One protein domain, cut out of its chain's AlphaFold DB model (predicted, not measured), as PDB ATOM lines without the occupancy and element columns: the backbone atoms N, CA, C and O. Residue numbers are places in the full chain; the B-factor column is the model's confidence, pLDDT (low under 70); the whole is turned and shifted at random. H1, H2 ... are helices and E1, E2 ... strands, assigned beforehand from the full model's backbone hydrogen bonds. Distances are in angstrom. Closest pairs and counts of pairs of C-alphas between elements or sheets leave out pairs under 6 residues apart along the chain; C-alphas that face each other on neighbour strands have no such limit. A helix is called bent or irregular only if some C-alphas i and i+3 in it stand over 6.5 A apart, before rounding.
ATOM      1  N   TYR A   3      46.164 -19.949  25.158       89.56
ATOM      2  CA  TYR A   3      46.076 -19.847  26.612       89.56
ATOM      3  C   TYR A   3      47.421 -20.187  27.235       89.56
ATOM      4  O   TYR A   3      48.102 -21.096  26.769       89.56
ATOM      5  N   ILE A   4      47.773 -19.502  28.314       90.56
ATOM      6  CA  ILE A   4      48.901 -19.857  29.166       90.56
ATOM      7  C   ILE A   4      48.352 -20.664  30.339       90.56
ATOM      8  O   ILE A   4      47.354 -20.287  30.957       90.56
ATOM      9  N   VAL A   5      48.991 -21.795  30.612       88.75
ATOM     10  CA  VAL A   5      48.617 -22.732  31.666       88.75
ATOM     11  C   VAL A   5      49.824 -22.910  32.574       88.75
ATOM     12  O   VAL A   5      50.789 -23.578  32.211       88.75
ATOM     13  N   GLU A   6      49.776 -22.305  33.753       85.81
ATOM     14  CA  GLU A   6      50.800 -22.464  34.780       85.81
ATOM     15  C   GLU A   6      50.366 -23.547  35.769       85.81
ATOM     16  O   GLU A   6      49.265 -23.503  36.328       85.81
ATOM     17  N   VAL A   7      51.226 -24.547  35.963       82.12
ATOM     18  CA  VAL A   7      51.015 -25.658  36.896       82.12
ATOM     19  C   VAL A   7      52.242 -25.763  37.792       82.12
ATOM     20  O   VAL A   7      53.270 -26.316  37.399       82.12
ATOM     21  N   GLY A   8      52.136 -25.218  39.006       78.81
ATOM     22  CA  GLY A   8      53.299 -25.036  39.880       78.81
ATOM     23  C   GLY A   8      54.317 -24.095  39.231       78.81
ATOM     24  O   GLY A   8      53.953 -22.998  38.826       78.81
ATOM     25  N   ASP A   9      55.564 -24.547  39.093       78.31
ATOM     26  CA  ASP A   9      56.656 -23.788  38.460       78.31
ATOM     27  C   ASP A   9      56.752 -23.991  36.936       78.31
ATOM     28  O   ASP A   9      57.660 -23.475  36.283       78.31
ATOM     29  N   PHE A  10      55.843 -24.777  36.352       83.50
ATOM     30  CA  PHE A  10      55.864 -25.095  34.930       83.50
ATOM     31  C   PHE A  10      54.860 -24.245  34.167       83.50
ATOM     32  O   PHE A  10      53.695 -24.137  34.551       83.50
ATOM     33  N   LYS A  11      55.312 -23.702  33.039       87.88
ATOM     34  CA  LYS A  11      54.502 -22.902  32.127       87.88
ATOM     35  C   LYS A  11      54.258 -23.677  30.839       87.88
ATOM     36  O   LYS A  11      55.201 -24.087  30.170       87.88
ATOM     37  N   TYR A  12      52.990 -23.834  30.492       91.75
ATOM     38  CA  TYR A  12      52.523 -24.500  29.284       91.75
ATOM     39  C   TYR A  12      51.630 -23.569  28.468       91.75
ATOM     40  O   TYR A  12      51.151 -22.542  28.954       91.75
ATOM     41  N   TYR A  13      51.374 -23.957  27.223       93.75
ATOM     42  CA  TYR A  13      50.587 -23.178  26.276       93.75
ATOM     43  C   TYR A  13      49.531 -24.066  25.631       93.75
ATOM     44  O   TYR A  13      49.850 -25.133  25.113       93.75
ATOM     45  N   ALA A  14      48.268 -23.649  25.668       92.44
ATOM     46  CA  ALA A  14      47.165 -24.398  25.088       92.44
ATOM     47  C   ALA A  14      46.559 -23.689  23.877       92.44
ATOM     48  O   ALA A  14      46.366 -22.471  23.873       92.44
ATOM     49  N   CYS A  15      46.202 -24.467  22.857       93.19
ATOM     50  CA  CYS A  15      45.432 -23.966  21.725       93.19
ATOM     51  C   CYS A  15      44.038 -23.536  22.194       93.19
ATOM     52  O   CYS A  15      43.318 -24.319  22.817       93.19
ATOM     53  N   GLY A  16      43.616 -22.316  21.859       90.19
ATOM     54  CA  GLY A  16      42.313 -21.816  22.294       90.19
ATOM     55  C   GLY A  16      41.104 -22.343  21.528       90.19
ATOM     56  O   GLY A  16      39.987 -21.965  21.865       90.19
ATOM     57  N   ILE A  17      41.319 -23.192  20.518       91.44
ATOM     58  CA  ILE A  17      40.253 -23.815  19.721       91.44
ATOM     59  C   ILE A  17      40.039 -25.266  20.156       91.44
ATOM     60  O   ILE A  17      38.930 -25.644  20.510       91.44
ATOM     61  N   CYS A  18      41.098 -26.079  20.138       91.06
ATOM     62  CA  CYS A  18      41.004 -27.508  20.445       91.06
ATOM     63  C   CYS A  18      41.420 -27.866  21.880       91.06
ATOM     64  O   CYS A  18      41.210 -28.998  22.304       91.06
ATOM     65  N   GLY A  19      42.026 -26.937  22.626       90.19
ATOM     66  CA  GLY A  19      42.442 -27.161  24.010       90.19
ATOM     67  C   GLY A  19      43.695 -28.024  24.181       90.19
ATOM     68  O   GLY A  19      44.047 -28.338  25.313       90.19
ATOM     69  N   LEU A  20      44.393 -28.421  23.109       92.50
ATOM     70  CA  LEU A  20      45.645 -29.185  23.226       92.50
ATOM     71  C   LEU A  20      46.741 -28.363  23.910       92.50
ATOM     72  O   LEU A  20      46.908 -27.188  23.590       92.50
ATOM     73  N   LEU A  21      47.486 -29.003  24.815       92.81
ATOM     74  CA  LEU A  21      48.523 -28.399  25.656       92.81
ATOM     75  C   LEU A  21      49.933 -28.729  25.146       92.81
ATOM     76  O   LEU A  21      50.226 -29.884  24.826       92.81
ATOM     77  N   TYR A  22      50.813 -27.731  25.150       92.94
ATOM     78  CA  TYR A  22      52.175 -27.769  24.622       92.94
ATOM     79  C   TYR A  22      53.183 -27.143  25.592       92.94
ATOM     80  O   TYR A  22      52.827 -26.300  26.414       92.94
ATOM     81  N   GLU A  23      54.450 -27.539  25.475       89.94
ATOM     82  CA  GLU A  23      55.557 -26.978  26.272       89.94
ATOM     83  C   GLU A  23      55.997 -25.593  25.775       89.94
ATOM     84  O   GLU A  23      56.491 -24.784  26.555       89.94
ATOM     85  N   THR A  24      55.798 -25.298  24.488       93.00
ATOM     86  CA  THR A  24      56.207 -24.031  23.872       93.00
ATOM     87  C   THR A  24      55.027 -23.299  23.243       93.00
ATOM     88  O   THR A  24      54.083 -23.909  22.734       93.00
ATOM     89  N   GLU A  25      55.102 -21.969  23.256       93.94
ATOM     90  CA  GLU A  25      54.092 -21.089  22.666       93.94
ATOM     91  C   GLU A  25      53.975 -21.298  21.154       93.94
ATOM     92  O   GLU A  25      52.871 -21.402  20.627       93.94
ATOM     93  N   GLU A  26      55.105 -21.463  20.463       93.44
ATOM     94  CA  GLU A  26      55.153 -21.674  19.013       93.44
ATOM     95  C   GLU A  26      54.318 -22.878  18.555       93.44
ATOM     96  O   GLU A  26      53.660 -22.823  17.515       93.44
ATOM     97  N   LEU A  27      54.322 -23.973  19.322       93.56
ATOM     98  CA  LEU A  27      53.524 -25.160  19.010       93.56
ATOM     99  C   LEU A  27      52.030 -24.904  19.208       93.56
ATOM    100  O   LEU A  27      51.220 -25.336  18.385       93.56
ATOM    101  N   ALA A  28      51.670 -24.177  20.265       93.88
ATOM    102  CA  ALA A  28      50.288 -23.795  20.520       93.88
ATOM    103  C   ALA A  28      49.758 -22.842  19.436       93.88
ATOM    104  O   ALA A  28      48.638 -23.039  18.963       93.88
ATOM    105  N   VAL A  29      50.571 -21.876  18.993       93.88
ATOM    106  CA  VAL A  29      50.238 -20.955  17.892       93.88
ATOM    107  C   VAL A  29      50.062 -21.725  16.586       93.88
ATOM    108  O   VAL A  29      49.014 -21.608  15.959       93.88
ATOM    109  N   LYS A  30      51.004 -22.607  16.223       94.62
ATOM    110  CA  LYS A  30      50.874 -23.461  15.026       94.62
ATOM    111  C   LYS A  30      49.617 -24.331  15.067       94.62
ATOM    112  O   LYS A  30      48.952 -24.512  14.050       94.62
ATOM    113  N   CYS A  31      49.280 -24.876  16.238       94.12
ATOM    114  CA  CYS A  31      48.054 -25.649  16.424       94.12
ATOM    115  C   CYS A  31      46.809 -24.791  16.210       94.12
ATOM    116  O   CYS A  31      45.882 -25.206  15.518       94.12
ATOM    117  N   GLU A  32      46.802 -23.579  16.749       93.62
ATOM    118  CA  GLU A  32      45.709 -22.639  16.563       93.62
ATOM    119  C   GLU A  32      45.541 -22.224  15.094       93.62
ATOM    120  O   GLU A  32      44.427 -22.263  14.573       93.62
ATOM    121  N   GLU A  33      46.626 -21.864  14.411       93.94
ATOM    122  CA  GLU A  33      46.615 -21.510  12.988       93.94
ATOM    123  C   GLU A  33      46.105 -22.667  12.126       93.94
ATOM    124  O   GLU A  33      45.283 -22.466  11.224       93.94
ATOM    125  N   PHE A  34      46.524 -23.894  12.446       94.19
ATOM    126  CA  PHE A  34      46.020 -25.089  11.784       94.19
ATOM    127  C   PHE A  34      44.516 -25.264  12.015       94.19
ATOM    128  O   PHE A  34      43.777 -25.461  11.052       94.19
ATOM    129  N   CYS A  35      44.046 -25.150  13.260       92.44
ATOM    130  CA  CYS A  35      42.628 -25.276  13.596       92.44
ATOM    131  C   CYS A  35      41.762 -24.166  12.977       92.44
ATOM    132  O   CYS A  35      40.613 -24.423  12.627       92.44
ATOM    133  N   LYS A  36      42.295 -22.947  12.814       91.19
ATOM    134  CA  LYS A  36      41.625 -21.853  12.087       91.19
ATOM    135  C   LYS A  36      41.495 -22.152  10.600       91.19
ATOM    136  O   LYS A  36      40.454 -21.876  10.012       91.19
ATOM    137  N   SER A  37      42.551 -22.702  10.008       93.38
ATOM    138  CA  SER A  37      42.602 -23.016   8.579       93.38
ATOM    139  C   SER A  37      41.777 -24.261   8.231       93.38
ATOM    140  O   SER A  37      41.225 -24.348   7.139       93.38
ATOM    141  N   HIS A  38      41.663 -25.209   9.168       91.44
ATOM    142  CA  HIS A  38      40.958 -26.481   9.002       91.44
ATOM    143  C   HIS A  38      40.003 -26.731  10.181       91.44
ATOM    144  O   HIS A  38      40.316 -27.513  11.090       91.44
ATOM    145  N   PRO A  39      38.830 -26.073  10.202       87.44
ATOM    146  CA  PRO A  39      37.883 -26.216  11.299       87.44
ATOM    147  C   PRO A  39      37.407 -27.669  11.432       87.44
ATOM    148  O   PRO A  39      37.007 -28.306  10.460       87.44
ATOM    149  N   GLY A  40      37.459 -28.201  12.657       83.88
ATOM    150  CA  GLY A  40      37.066 -29.581  12.966       83.88
ATOM    151  C   GLY A  40      38.139 -30.642  12.694       83.88
ATOM    152  O   GLY A  40      37.900 -31.816  12.966       83.88
ATOM    153  N   MET A  41      39.323 -30.257  12.209       88.25
ATOM    154  CA  MET A  41      40.443 -31.172  11.973       88.25
ATOM    155  C   MET A  41      41.633 -30.844  12.878       88.25
ATOM    156  O   MET A  41      41.860 -29.699  13.264       88.25
ATOM    157  N   CYS A  42      42.420 -31.868  13.213       88.00
ATOM    158  CA  CYS A  42      43.655 -31.724  13.980       88.00
ATOM    159  C   CYS A  42      44.834 -32.301  13.197       88.00
ATOM    160  O   CYS A  42      44.741 -33.395  12.641       88.00
ATOM    161  N   SER A  43      45.962 -31.590  13.197       90.94
ATOM    162  CA  SER A  43      47.213 -32.107  12.640       90.94
ATOM    163  C   SER A  43      47.763 -33.222  13.530       90.94
ATOM    164  O   SER A  43      48.009 -33.017  14.719       90.94
ATOM    165  N   VAL A  44      47.988 -34.404  12.953       90.38
ATOM    166  CA  VAL A  44      48.494 -35.584  13.677       90.38
ATOM    167  C   VAL A  44      49.868 -35.317  14.297       90.38
ATOM    168  O   VAL A  44      50.154 -35.799  15.393       90.38
ATOM    169  N   GLU A  45      50.711 -34.534  13.627       90.00
ATOM    170  CA  GLU A  45      52.047 -34.188  14.121       90.00
ATOM    171  C   GLU A  45      51.965 -33.342  15.394       90.00
ATOM    172  O   GLU A  45      52.604 -33.658  16.399       90.00
ATOM    173  N   LEU A  46      51.088 -32.336  15.394       91.75
ATOM    174  CA  LEU A  46      50.856 -31.482  16.557       91.75
ATOM    175  C   LEU A  46      50.159 -32.245  17.692       91.75
ATOM    176  O   LEU A  46      50.458 -32.022  18.860       91.75
ATOM    177  N   VAL A  47      49.270 -33.192  17.391       90.50
ATOM    178  CA  VAL A  47      48.627 -34.033  18.419       90.50
ATOM    179  C   VAL A  47      49.633 -34.961  19.113       90.50
ATOM    180  O   VAL A  47      49.491 -35.253  20.303       90.50
ATOM    181  N   LYS A  48      50.661 -35.434  18.399       88.88
ATOM    182  CA  LYS A  48      51.727 -36.266  18.984       88.88
ATOM    183  C   LYS A  48      52.646 -35.477  19.910       88.88
ATOM    184  O   LYS A  48      53.130 -36.031  20.890       88.88
ATOM    185  N   GLN A  49      52.874 -34.202  19.606       90.12
ATOM    186  CA  GLN A  49      53.716 -33.319  20.416       90.12
ATOM    187  C   GLN A  49      52.993 -32.738  21.637       90.12
ATOM    188  O   GLN A  49      53.647 -32.204  22.528       90.12
ATOM    189  N   SER A  50      51.663 -32.837  21.708       91.50
ATOM    190  CA  SER A  50      50.914 -32.331  22.858       91.50
ATOM    191  C   SER A  50      51.270 -33.111  24.130       91.50
ATOM    192  O   SER A  50      51.196 -34.345  24.137       91.50
ATOM    193  N   VAL A  51      51.517 -32.407  25.229       89.94
ATOM    194  CA  VAL A  51      51.734 -33.003  26.558       89.94
ATOM    195  C   VAL A  51      50.428 -33.278  27.304       89.94
ATOM    196  O   VAL A  51      50.415 -33.981  28.312       89.94
ATOM    197  N   GLY A  52      49.308 -32.751  26.810       90.25
ATOM    198  CA  GLY A  52      48.030 -32.810  27.504       90.25
ATOM    199  C   GLY A  52      46.916 -32.075  26.772       90.25
ATOM    200  O   GLY A  52      47.042 -31.759  25.588       90.25
ATOM    201  N   TYR A  53      45.832 -31.794  27.487       89.88
ATOM    202  CA  TYR A  53      44.755 -30.924  27.026       89.88
ATOM    203  C   TYR A  53      44.026 -30.257  28.198       89.88
ATOM    204  O   TYR A  53      44.051 -30.745  29.330       89.88
ATOM    205  N   ILE A  54      43.360 -29.143  27.908       88.75
ATOM    206  CA  ILE A  54      42.452 -28.445  28.815       88.75
ATOM    207  C   ILE A  54      41.011 -28.622  28.340       88.75
ATOM    208  O   ILE A  54      40.736 -28.656  27.140       88.75
ATOM    209  N   ASP A  55      40.081 -28.753  29.283       84.94
ATOM    210  CA  ASP A  55      38.650 -28.794  28.974       84.94
ATOM    211  C   ASP A  55      38.130 -27.352  28.879       84.94
ATOM    212  O   ASP A  55      38.049 -26.648  29.884       84.94
ATOM    213  N   LEU A  56      37.832 -26.897  27.659       78.50
ATOM    214  CA  LEU A  56      37.345 -25.536  27.389       78.50
ATOM    215  C   LEU A  56      35.845 -25.360  27.693       78.50
ATOM    216  O   LEU A  56      35.345 -24.238  27.638       78.50
ATOM    217  N   SER A  57      35.121 -26.445  27.988       74.88
ATOM    218  CA  SER A  57      33.653 -26.462  28.039       74.88
ATOM    219  C   SER A  57      33.078 -26.386  29.454       74.88
ATOM    220  O   SER A  57      31.864 -26.265  29.607       74.88
ATOM    221  N   LYS A  58      33.905 -26.517  30.500       65.62
ATOM    222  CA  LYS A  58      33.443 -26.648  31.890       65.62
ATOM    223  C   LYS A  58      33.800 -25.434  32.742       65.62
ATOM    224  O   LYS A  58      34.882 -24.875  32.620       65.62
ATOM    225  N   ASP A  59      32.914 -25.134  33.693       59.56
ATOM    226  CA  ASP A  59      33.071 -24.099  34.731       59.56
ATOM    227  C   ASP A  59      34.324 -24.312  35.609       59.56
ATOM    228  O   ASP A  59      34.895 -23.377  36.163       59.56
ATOM    229  N   HIS A  60      34.803 -25.558  35.700       64.31
ATOM    230  CA  HIS A  60      36.029 -25.905  36.413       64.31
ATOM    231  C   HIS A  60      37.194 -26.122  35.449       64.31
ATOM    232  O   HIS A  60      37.185 -27.067  34.656       64.31
ATOM    233  N   GLN A  61      38.234 -25.302  35.598       68.25
ATOM    234  CA  GLN A  61      39.495 -25.407  34.870       68.25
ATOM    235  C   GLN A  61      40.223 -26.709  35.242       68.25
ATOM    236  O   GLN A  61      40.882 -26.806  36.276       68.25
ATOM    237  N   LYS A  62      40.068 -27.744  34.409       76.88
ATOM    238  CA  LYS A  62      40.782 -29.021  34.539       76.88
ATOM    239  C   LYS A  62      41.839 -29.133  33.449       76.88
ATOM    240  O   LYS A  62      41.556 -28.896  32.276       76.88
ATOM    241  N   VAL A  63      43.033 -29.551  33.854       81.75
ATOM    242  CA  VAL A  63      44.164 -29.820  32.965       81.75
ATOM    243  C   VAL A  63      44.470 -31.310  33.032       81.75
ATOM    244  O   VAL A  63      44.606 -31.874  34.118       81.75
ATOM    245  N   PHE A  64      44.564 -31.946  31.871       82.69
ATOM    246  CA  PHE A  64      44.866 -33.364  31.735       82.69
ATOM    247  C   PHE A  64      46.237 -33.522  31.093       82.69
ATOM    248  O   PHE A  64      46.463 -33.016  29.998       82.69
ATOM    249  N   PHE A  65      47.134 -34.258  31.742       83.38
ATOM    250  CA  PHE A  65      48.454 -34.578  31.203       83.38
ATOM    251  C   PHE A  65      48.473 -36.006  30.656       83.38
ATOM    252  O   PHE A  65      47.929 -36.924  31.274       83.38
ATOM    253  N   LYS A  66      49.108 -36.201  29.498       80.06
ATOM    254  CA  LYS A  66      49.382 -37.534  28.959       80.06
ATOM    255  C   LYS A  66      50.523 -38.147  29.769       80.06
ATOM    256  O   LYS A  66      51.603 -37.572  29.858       80.06
ATOM    257  N   VAL A  67      50.284 -39.319  30.346       68.56
ATOM    258  CA  VAL A  67      51.323 -40.087  31.038       68.56
ATOM    259  C   VAL A  67      51.904 -41.073  30.038       68.56
ATOM    260  O   VAL A  67      51.219 -42.011  29.634       68.56
ATOM    261  N   ASP A  68      53.147 -40.848  29.620       61.31
ATOM    262  CA  ASP A  68      53.880 -41.803  28.793       61.31
ATOM    263  C   ASP A  68      54.734 -42.707  29.702       61.31
ATOM    264  O   ASP A  68      55.679 -42.217  30.325       61.31
ATOM    265  N   PRO A  69      54.413 -44.007  29.831       58.22
ATOM    266  CA  PRO A  69      55.149 -44.918  30.706       58.22
ATOM    267  C   PRO A  69      56.521 -45.330  30.144       58.22
ATOM    268  O   PRO A  69      57.316 -45.931  30.864       58.22
ATOM    269  N   SER A  70      56.808 -45.052  28.866       56.56
ATOM    270  CA  SER A  70      58.028 -45.485  28.172       56.56
ATOM    271  C   SER A  70      59.111 -44.410  28.131       56.56
ATOM    272  O   SER A  70      60.300 -44.730  28.041       56.56
ATOM    273  N   ARG A  71      58.740 -43.135  28.251       52.88
ATOM    274  CA  ARG A  71      59.701 -42.070  28.518       52.88
ATOM    275  C   ARG A  71      60.286 -42.252  29.925       52.88
ATOM    276  O   ARG A  71      59.693 -41.833  30.915       52.88
ATOM    277  N   LYS A  72      61.495 -42.823  30.013       44.84
ATOM    278  CA  LYS A  72      62.421 -42.624  31.146       44.84
ATOM    279  C   LYS A  72      62.734 -41.124  31.247       44.84
ATOM    280  O   LYS A  72      63.773 -40.668  30.781       44.84
ATOM    281  N   LEU A  73      61.806 -40.330  31.770       45.00
ATOM    282  CA  LEU A  73      62.036 -38.917  32.026       45.00
ATOM    283  C   LEU A  73      62.928 -38.817  33.269       45.00
ATOM    284  O   LEU A  73      62.527 -39.206  34.362       45.00
ATOM    285  N   CYS A  74      64.119 -38.240  33.102       42.03
ATOM    286  CA  CYS A  74      64.942 -37.737  34.208       42.03
ATOM    287  C   CYS A  74      64.254 -36.613  35.010       42.03
ATOM    288  O   CYS A  74      64.805 -36.171  36.013       42.03
ATOM    289  N   CYS A  75      63.062 -36.156  34.611       42.16
ATOM    290  CA  CYS A  75      62.343 -35.069  35.264       42.16
ATOM    291  C   CYS A  75      60.930 -35.519  35.667       42.16
ATOM    292  O   CYS A  75      60.045 -35.667  34.834       42.16
ATOM    293  N   SER A  76      60.778 -35.781  36.967       41.16
ATOM    294  CA  SER A  76      59.542 -35.804  37.766       41.16
ATOM    295  C   SER A  76      58.259 -36.338  37.110       41.16
ATOM    296  O   SER A  76      57.482 -35.602  36.504       41.16
ATOM    297  N   VAL A  77      57.939 -37.601  37.416       42.69
ATOM    298  CA  VAL A  77      56.548 -38.067  37.519       42.69
ATOM    299  C   VAL A  77      55.865 -37.179  38.562       42.69
ATOM    300  O   VAL A  77      56.105 -37.328  39.761       42.69
ATOM    301  N   PHE A  78      55.091 -36.190  38.120       47.97
ATOM    302  CA  PHE A  78      54.455 -35.253  39.033       47.97
ATOM    303  C   PHE A  78      53.517 -36.002  39.980       47.97
ATOM    304  O   PHE A  78      52.497 -36.561  39.575       47.97
ATOM    305  N   LYS A  79      53.829 -35.970  41.274       41.75
ATOM    306  CA  LYS A  79      52.871 -36.294  42.327       41.75
ATOM    307  C   LYS A  79      52.004 -35.047  42.531       41.75
ATOM    308  O   LYS A  79      52.258 -34.257  43.433       41.75
ATOM    309  N   ILE A  80      51.035 -34.822  41.637       50.50
ATOM    310  CA  ILE A  80      50.124 -33.663  41.697       50.50
ATOM    311  C   ILE A  80      49.124 -33.891  42.838       50.50
ATOM    312  O   ILE A  80      47.986 -34.305  42.636       50.50
ATOM    313  N   CYS A  81      49.561 -33.659  44.071       40.75
ATOM    314  CA  CYS A  81      48.680 -33.561  45.225       40.75
ATOM    315  C   CYS A  81      48.531 -32.075  45.566       40.75
ATOM    316  O   CYS A  81      49.375 -31.522  46.258       40.75
ATOM    317  N   ARG A  82      47.438 -31.448  45.101       50.78
ATOM    318  CA  ARG A  82      47.045 -30.053  45.414       50.78
ATOM    319  C   ARG A  82      47.970 -28.949  44.863       50.78
ATOM    320  O   ARG A  82      48.324 -28.029  45.593       50.78
ATOM    321  N   THR A  83      48.324 -28.999  43.581       58.25
ATOM    322  CA  THR A  83      49.033 -27.888  42.918       58.25
ATOM    323  C   THR A  83      48.038 -26.833  42.424       58.25
ATOM    324  O   THR A  83      47.010 -27.192  41.846       58.25
ATOM    325  N   SER A  84      48.322 -25.545  42.647       61.66
ATOM    326  CA  SER A  84      47.573 -24.446  42.032       61.66
ATOM    327  C   SER A  84      47.740 -24.484  40.513       61.66
ATOM    328  O   SER A  84      48.848 -24.630  39.997       61.66
ATOM    329  N   VAL A  85      46.619 -24.377  39.808       68.56
ATOM    330  CA  VAL A  85      46.569 -24.291  38.349       68.56
ATOM    331  C   VAL A  85      46.021 -22.920  37.996       68.56
ATOM    332  O   VAL A  85      44.915 -22.581  38.417       68.56
ATOM    333  N   SER A  86      46.787 -22.158  37.223       74.12
ATOM    334  CA  SER A  86      46.381 -20.851  36.714       74.12
ATOM    335  C   SER A  86      46.262 -20.930  35.200       74.12
ATOM    336  O   SER A  86      47.250 -21.170  34.510       74.12
ATOM    337  N   ILE A  87      45.053 -20.735  34.672       76.75
ATOM    338  CA  ILE A  87      44.817 -20.638  33.229       76.75
ATOM    339  C   ILE A  87      44.395 -19.213  32.905       76.75
ATOM    340  O   ILE A  87      43.357 -18.743  33.372       76.75
ATOM    341  N   TYR A  88      45.182 -18.533  32.082       80.19
ATOM    342  CA  TYR A  88      44.901 -17.168  31.651       80.19
ATOM    343  C   TYR A  88      45.216 -16.983  30.169       80.19
ATOM    344  O   TYR A  88      45.874 -17.799  29.526       80.19
ATOM    345  N   ARG A  89      44.657 -15.925  29.585       75.31
ATOM    346  CA  ARG A  89      44.835 -15.600  28.166       75.31
ATOM    347  C   ARG A  89      46.069 -14.720  28.006       75.31
ATOM    348  O   ARG A  89      46.230 -13.769  28.767       75.31
ATOM    349  N   ALA A  90      46.907 -15.031  27.022       65.56
ATOM    350  CA  ALA A  90      47.874 -14.064  26.518       65.56
ATOM    351  C   ALA A  90      47.103 -13.051  25.653       65.56
ATOM    352  O   ALA A  90      46.373 -13.469  24.747       65.56
TER     353      ALA A  90
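This is residues 3 to 90 of the 91 residues of an uncharacterized protein of Desulfurococcaceae archaeon (UniProt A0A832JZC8). A six-stranded sheet curls like part of a barrel and folds back on itself, with E5 and E4 partly facing E2, E1 and E6 across the hinge strand E3. The longer helix H1 covers E2 and E3, the short H2 runs beside H1, and residues 70 to 76 stick out as the tip of a long loop. The printed part has 88 residues in the order E1 E2 E3 H1 H2 E4 E5 E6; the sheet's order is E5 E4 E3 E2 E1 E6, antiparallel throughout, and the class is mixed. It is compact, with a radius of gyration of the C-alphas of 13.2 A and spans of 37 by 32 by 20 A.

Start at E2, residues 10 to 15, and E1, residues 3 to 7: this hairpin has N 5 and O 12 at 2.8 A. Beside E1, find edge strand E6, residues 85 to 89, with N 4 and O 88 at 2.8 A. On the other side of E2 is E3, residues 20 to 22, with N 22 and O 13 at 2.8 A; E1, E2 and E3 form a meander, each strand the antiparallel neighbour of the one before. E4, residues 52 to 54, follows with N 21 and O 52 at 2.9 A, and its hairpin partner E5, residues 63 to 65, has N 64 and O 53 at 2.9 A. This strongly twisted sheet is a folded sheet, bent into two leaves that face each other, with 15 pairs of C-alphas within 11 A. Look next at H1, residues 25 to 37, on the sheet at a height of 7.6 A, along the strands at 1 degree to E2 on the local plane; its closest C-alphas to E2 are Ala 28 and Cys 15, 5.0 A. It lies over E2 and only just over E3, where 3 of its C-alphas fall. H2, residues 44 to 49, only grazes the sheet; H1 and H2 are close but not clearly touching, their closest C-alphas, Cys 31 and Leu 46, 6.5 A apart, at a shallow tilt of 20 degrees, opposite ways. In H1 and H2 every O i to N i+4 pair is within hydrogen-bond range.

Find C-alpha 3 at (46.076, -19.847, 26.612), where E1 begins; it runs 12.8 A. E2 runs 16.9 A, E3 6.8 A, E4 7.2 A and E5 6.6 A. H1 runs 18.3 A from C-alpha 25 at (54.092, -21.089, 22.666), and H2 8.8 A. E6 runs 13.5 A to C-alpha 89 at (44.835, -15.600, 28.166).

The printed part has no cut; its farthest C-alphas, Ser 37 and Cys 81, are 38.6 A apart. The one long link, residues 66 to 84, joins E5 to E6. Confidence is low, under 70, at residues 58 to 61, 67 to 85 and 90.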